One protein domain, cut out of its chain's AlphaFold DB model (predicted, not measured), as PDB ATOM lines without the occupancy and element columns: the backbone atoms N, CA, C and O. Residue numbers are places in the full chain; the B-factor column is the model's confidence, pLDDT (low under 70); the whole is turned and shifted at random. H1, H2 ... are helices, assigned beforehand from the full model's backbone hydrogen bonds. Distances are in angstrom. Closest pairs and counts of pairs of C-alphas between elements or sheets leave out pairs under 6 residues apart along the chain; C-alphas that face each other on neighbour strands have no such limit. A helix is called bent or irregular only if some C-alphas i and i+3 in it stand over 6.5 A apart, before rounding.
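What this domain is: This is residues 62 to 111 of the 112 residues of an uncharacterized protein of Arthrobacter terricola (UniProt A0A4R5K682). One long helix, H1, makes the length of a rod, and at its far end a short helix, H2, turns off to make a lopsided L. H1 has a kink near its first residues, and most of it, residues 62 to 93, stands free. The printed part has 50 residues with two named helices, H1 then H2, and no named strand; the class is all helix. It is extended, with a radius of gyration of the C-alphas of 18.9 A and spans of 57 by 23 by 7 A.

How they stand to each other: H1, residues 62 to 96, has a kink of 60 degrees near residue 69. It is irregular: C-alphas 67 and 70 are 7.8 A apart. H2, residues 99 to 109, is close to H1 but not clearly touching; their closest C-alphas, those of Ile 94 and Leu 102, are 7.6 A apart. Their lines stand at a steep tilt of 50 degrees, opposite ways. In H2 every O i to N i+4 pair is within hydrogen-bond range; in H1, 29 of 31 are.

Where its parts are: H1 begins at C-alpha 62, (277.571, 85.621, 206.800), and measures 49.2 A from first to last C-alpha. H2 measures 15.4 A and ends at C-alpha 109, (269.084, 118.425, 237.760).

The domain as a whole: The two C-alphas farthest apart, those of Ser 63 and Gln 100, are 57.4 A apart. The printed part has no cut, and the link from H1 to H2 is tight. Mean pLDDT of the printed part is 87.4; residue 111 is under 70.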
ATOM      1  N   ARG A  62     278.882  86.258 206.953       76.75
ATOM      2  CA  ARG A  62     277.571  85.621 206.800       76.75
ATOM      3  C   ARG A  62     277.461  84.268 207.514       76.75
ATOM      4  O   ARG A  62     276.371  83.966 208.001       76.75
ATOM      5  N   SER A  63     278.520  83.449 207.563       73.44
ATOM      6  CA  SER A  63     278.497  82.180 208.315       73.44
ATOM      7  C   SER A  63     278.465  82.441 209.814       73.44
ATOM      8  O   SER A  63     277.618  81.863 210.490       73.44
ATOM      9  N   ILE A  64     279.275  83.385 210.298       71.69
ATOM     10  CA  ILE A  64     279.326  83.779 211.711       71.69
ATOM     11  C   ILE A  64     277.969  84.334 212.155       71.69
ATOM     12  O   ILE A  64     277.384  83.849 213.119       71.69
ATOM     13  N   LEU A  65     277.395  85.278 211.398       77.19
ATOM     14  CA  LEU A  65     276.089  85.855 211.732       77.19
ATOM     15  C   LEU A  65     274.968  84.803 211.720       77.19
ATOM     16  O   LEU A  65     274.053  84.870 212.536       77.19
ATOM     17  N   ARG A  66     275.026  83.816 210.815       76.69
ATOM     18  CA  ARG A  66     274.061  82.704 210.774       76.69
ATOM     19  C   ARG A  66     274.263  81.716 211.920       76.69
ATOM     20  O   ARG A  66     273.271  81.183 212.404       76.69
ATOM     21  N   SER A  67     275.501  81.429 212.308       76.62
ATOM     22  CA  SER A  67     275.806  80.559 213.447       76.62
ATOM     23  C   SER A  67     275.290  81.187 214.742       76.62
ATOM     24  O   SER A  67     274.550  80.555 215.499       76.62
ATOM     25  N   ASP A  68     275.572  82.477 214.927       84.56
ATOM     26  CA  ASP A  68     275.481  83.118 216.238       84.56
ATOM     27  C   ASP A  68     274.284  84.072 216.372       84.56
ATOM     28  O   ASP A  68     274.170  84.805 217.355       84.56
ATOM     29  N   TRP A  69     273.329  84.041 215.435       86.44
ATOM     30  CA  TRP A  69     272.138  84.903 215.478       86.44
ATOM     31  C   TRP A  69     271.351  84.773 216.789       86.44
ATOM     32  O   TRP A  69     270.799  85.756 217.277       86.44
ATOM     33  N   LYS A  70     271.321  83.572 217.384       89.56
ATOM     34  CA  LYS A  70     270.659  83.324 218.672       89.56
ATOM     35  C   LYS A  70     271.367  84.039 219.816       89.56
ATOM     36  O   LYS A  70     270.695  84.588 220.681       89.56
ATOM     37  N   LEU A  71     272.700  84.054 219.815       86.38
ATOM     38  CA  LEU A  71     273.485  84.755 220.832       86.38
ATOM     39  C   LEU A  71     273.273  86.263 220.724       86.38
ATOM     40  O   LEU A  71     273.012  86.912 221.731       86.38
ATOM     41  N   ILE A  72     273.290  86.800 219.501       89.00
ATOM     42  CA  ILE A  72     273.005  88.218 219.243       89.00
ATOM     43  C   ILE A  72     271.592  88.575 219.707       89.00
ATOM     44  O   ILE A  72     271.402  89.591 220.377       89.00
ATOM     45  N   LEU A  73     270.604  87.732 219.391       92.06
ATOM     46  CA  LEU A  73     269.221  87.945 219.800       92.06
ATOM     47  C   LEU A  73     269.089  87.967 221.324       92.06
ATOM     48  O   LEU A  73     268.514  88.908 221.858       92.06
ATOM     49  N   VAL A  74     269.641  86.966 222.016       94.31
ATOM     50  CA  VAL A  74     269.579  86.857 223.482       94.31
ATOM     51  C   VAL A  74     270.301  88.018 224.161       94.31
ATOM     52  O   VAL A  74     269.775  88.591 225.111       94.31
ATOM     53  N   ALA A  75     271.479  88.406 223.671       92.81
ATOM     54  CA  ALA A  75     272.207  89.548 224.216       92.81
ATOM     55  C   ALA A  75     271.409  90.851 224.040       92.81
ATOM     56  O   ALA A  75     271.247  91.617 224.990       92.81
ATOM     57  N   SER A  76     270.843  91.067 222.850       93.06
ATOM     58  CA  SER A  76     270.047  92.261 222.547       93.06
ATOM     59  C   SER A  76     268.779  92.329 223.398       93.06
ATOM     60  O   SER A  76     268.457  93.378 223.954       93.06
ATOM     61  N   THR A  77     268.062  91.211 223.544       95.31
ATOM     62  CA  THR A  77     266.844  91.167 224.361       95.31
ATOM     63  C   THR A  77     267.148  91.329 225.846       95.31
ATOM     64  O   THR A  77     266.403  92.025 226.531       95.31
ATOM     65  N   ALA A  78     268.259  90.775 226.341       95.75
ATOM     66  CA  ALA A  78     268.695  90.971 227.721       95.75
ATOM     67  C   ALA A  78     268.998  92.447 228.019       95.75
ATOM     68  O   ALA A  78     268.526  92.979 229.023       95.75
ATOM     69  N   MET A  79     269.721  93.137 227.128       95.88
ATOM     70  CA  MET A  79     270.017  94.565 227.302       95.88
ATOM     71  C   MET A  79     268.745  95.420 227.283       95.88
ATOM     72  O   MET A  79     268.584  96.298 228.131       95.88
ATOM     73  N   LEU A  80     267.812  95.133 226.370       96.69
ATOM     74  CA  LEU A  80     266.521  95.825 226.323       96.69
ATOM     75  C   LEU A  80     265.681  95.568 227.578       96.69
ATOM     76  O   LEU A  80     265.081  96.502 228.101       96.69
ATOM     77  N   ALA A  81     265.666  94.337 228.094       96.56
ATOM     78  CA  ALA A  81     264.942  93.998 229.316       96.56
ATOM     79  C   ALA A  81     265.500  94.744 230.537       96.56
ATOM     80  O   ALA A  81     264.729  95.283 231.328       96.56
ATOM     81  N   ILE A  82     266.828  94.826 230.664       96.38
ATOM     82  CA  ILE A  82     267.488  95.575 231.744       96.38
ATOM     83  C   ILE A  82     267.157  97.068 231.639       96.38
ATOM     84  O   ILE A  82     266.770  97.678 232.635       96.38
ATOM     85  N   GLY A  83     267.255  97.648 230.439       95.62
ATOM     86  CA  GLY A  83     266.903  99.050 230.208       95.62
ATOM     87  C   GLY A  83     265.437  99.347 230.535       95.62
ATOM     88  O   GLY A  83     265.141 100.316 231.230       95.62
ATOM     89  N   ALA A  84     264.522  98.475 230.107       96.06
ATOM     90  CA  ALA A  84     263.098  98.602 230.401       96.06
ATOM     91  C   ALA A  84     262.805  98.503 231.907       96.06
ATOM     92  O   ALA A  84     262.010  99.286 232.425       96.06
ATOM     93  N   LEU A  85     263.474  97.593 232.624       96.75
ATOM     94  CA  LEU A  85     263.367  97.475 234.082       96.75
ATOM     95  C   LEU A  85     263.852  98.738 234.794       96.75
ATOM     96  O   LEU A  85     263.141  99.268 235.644       96.75
ATOM     97  N   ALA A  86     265.030  99.250 234.431       94.25
ATOM     98  CA  ALA A  86     265.567 100.475 235.019       94.25
ATOM     99  C   ALA A  86     264.632 101.673 234.787       94.25
ATOM    100  O   ALA A  86     264.378 102.462 235.700       94.25
ATOM    101  N   MET A  87     264.066 101.777 233.583       93.44
ATOM    102  CA  MET A  87     263.111 102.825 233.234       93.44
ATOM    103  C   MET A  87     261.804 102.693 234.028       93.44
ATOM    104  O   MET A  87     261.330 103.678 234.590       93.44
ATOM    105  N   MET A  88     261.261 101.479 234.152       93.56
ATOM    106  CA  MET A  88     260.064 101.204 234.954       93.56
ATOM    107  C   MET A  88     260.264 101.569 236.429       93.56
ATOM    108  O   MET A  88     259.412 102.239 237.012       93.56
ATOM    109  N   LEU A  89     261.396 101.177 237.023       92.56
ATOM    110  CA  LEU A  89     261.728 101.524 238.406       92.56
ATOM    111  C   LEU A  89     261.847 103.041 238.587       92.56
ATOM    112  O   LEU A  89     261.315 103.584 239.551       92.56
ATOM    113  N   SER A  90     262.482 103.731 237.638       88.31
ATOM    114  CA  SER A  90     262.642 105.188 237.690       88.31
ATOM    115  C   SER A  90     261.292 105.912 237.673       88.31
ATOM    116  O   SER A  90     261.041 106.765 238.523       88.31
ATOM    117  N   PHE A  91     260.385 105.533 236.765       88.25
ATOM    118  CA  PHE A  91     259.036 106.107 236.721       88.25
ATOM    119  C   PHE A  91     258.208 105.775 237.963       88.25
ATOM    120  O   PHE A  91     257.499 106.645 238.468       88.25
ATOM    121  N   GLY A  92     258.317 104.548 238.479       89.25
ATOM    122  CA  GLY A  92     257.652 104.153 239.720       89.25
ATOM    123  C   GLY A  92     258.097 105.006 240.908       89.25
ATOM    124  O   GLY A  92     257.258 105.488 241.662       89.25
ATOM    125  N   MET A  93     259.401 105.268 241.031       87.69
ATOM    126  CA  MET A  93     259.942 106.111 242.100       87.69
ATOM    127  C   MET A  93     259.426 107.550 241.995       87.69
ATOM    128  O   MET A  93     258.912 108.069 242.984       87.69
ATOM    129  N   ILE A  94     259.469 108.159 240.802       87.31
ATOM    130  CA  ILE A  94     258.942 109.519 240.566       87.31
ATOM    131  C   ILE A  94     257.459 109.608 240.948       87.31
ATOM    132  O   ILE A  94     257.056 110.562 241.606       87.31
ATOM    133  N   GLY A  95     256.657 108.595 240.604       84.38
ATOM    134  CA  GLY A  95     255.228 108.560 240.928       84.38
ATOM    135  C   GLY A  95     254.902 108.481 242.426       84.38
ATOM    136  O   GLY A  95     253.760 108.724 242.804       84.38
ATOM    137  N   THR A  96     255.881 108.158 243.279       87.94
ATOM    138  CA  THR A  96     255.713 108.073 244.744       87.94
ATOM    139  C   THR A  96     256.321 109.253 245.507       87.94
ATOM    140  O   THR A  96     256.160 109.342 246.724       87.94
ATOM    141  N   MET A  97     257.022 110.158 244.818       88.44
ATOM    142  CA  MET A  97     257.647 111.324 245.437       88.44
ATOM    143  C   MET A  97     256.620 112.407 245.764       88.44
ATOM    144  O   MET A  97     255.642 112.615 245.051       88.44
ATOM    145  N   THR A  98     256.874 113.135 246.847       90.44
ATOM    146  CA  THR A  98     256.090 114.322 247.210       90.44
ATOM    147  C   THR A  98     256.454 115.524 246.329       90.44
ATOM    148  O   THR A  98     257.571 115.606 245.813       90.44
ATOM    149  N   ASP A  99     255.553 116.506 246.213       87.06
ATOM    150  CA  ASP A  99     255.775 117.724 245.410       87.06
ATOM    151  C   ASP A  99     257.062 118.475 245.785       87.06
ATOM    152  O   ASP A  99     257.707 119.084 244.930       87.06
ATOM    153  N   GLN A 100     257.456 118.430 247.061       86.69
ATOM    154  CA  GLN A 100     258.671 119.084 247.542       86.69
ATOM    155  C   GLN A 100     259.935 118.342 247.085       86.69
ATOM    156  O   GLN A 100     260.859 118.968 246.575       86.69
ATOM    157  N   GLN A 101     259.934 117.007 247.143       88.00
ATOM    158  CA  GLN A 101     261.040 116.176 246.648       88.00
ATOM    159  C   GLN A 101     261.207 116.277 245.125       88.00
ATOM    160  O   GLN A 101     262.330 116.273 244.625       88.00
ATOM    161  N   LEU A 102     260.102 116.411 244.384       86.38
ATOM    162  CA  LEU A 102     260.138 116.623 242.935       86.38
ATOM    163  C   LEU A 102     260.748 117.983 242.566       86.38
ATOM    164  O   LEU A 102     261.515 118.071 241.606       86.38
ATOM    165  N   ARG A 103     260.450 119.038 243.336       86.00
ATOM    166  CA  ARG A 103     261.063 120.364 243.153       86.00
ATOM    167  C   ARG A 103     262.559 120.338 243.445       86.00
ATOM    168  O   ARG A 103     263.328 120.854 242.638       86.00
ATOM    169  N   ASP A 104     262.968 119.696 244.535       86.56
ATOM    170  CA  ASP A 104     264.383 119.572 244.900       86.56
ATOM    171  C   ASP A 104     265.170 118.782 243.840       86.56
ATOM    172  O   ASP A 104     266.279 119.171 243.465       86.56
ATOM    173  N   LEU A 105     264.574 117.724 243.274       84.56
ATOM    174  CA  LEU A 105     265.158 116.971 242.162       84.56
ATOM    175  C   LEU A 105     265.301 117.830 240.895       84.56
ATOM    176  O   LEU A 105     266.349 117.797 240.252       84.56
ATOM    177  N   ALA A 106     264.285 118.627 240.547       84.38
ATOM    178  CA  ALA A 106     264.320 119.505 239.375       84.38
ATOM    179  C   ALA A 106     265.382 120.615 239.494       84.38
ATOM    180  O   ALA A 106     266.070 120.924 238.518       84.38
ATOM    181  N   ILE A 107     265.552 121.185 240.691       87.06
ATOM    182  CA  ILE A 107     266.582 122.194 240.993       87.06
ATOM    183  C   ILE A 107     267.986 121.561 240.972       87.06
ATOM    184  O   ILE A 107     268.940 122.148 240.464       87.06
ATOM    185  N   THR A 108     268.116 120.326 241.459       84.44
ATOM    186  CA  THR A 108     269.390 119.592 241.428       84.44
ATOM    187  C   THR A 108     269.771 119.190 239.998       84.44
ATOM    188  O   THR A 108     270.931 119.290 239.625       84.44
ATOM    189  N   TYR A 109     268.812 118.800 239.154       75.38
ATOM    190  CA  TYR A 109     269.084 118.425 237.760       75.38
ATOM    191  C   TYR A 109     269.465 119.621 236.874       75.38
ATOM    192  O   TYR A 109     270.212 119.459 235.921       75.38
ATOM    193  N   THR A 110     268.970 120.823 237.181       75.56
ATOM    194  CA  THR A 110     269.298 122.057 236.440       75.56
ATOM    195  C   THR A 110     270.633 122.687 236.843       75.56
ATOM    196  O   THR A 110     271.061 123.651 236.211       75.56
ATOM    197  N   SER A 111     271.289 122.163 237.883       67.81
ATOM    198  CA  SER A 111     272.599 122.633 238.355       67.81
ATOM    199  C   SER A 111     273.786 121.765 237.900       67.81
ATOM    200  O   SER A 111     274.927 122.131 238.187       67.81
TER     201      SER A 111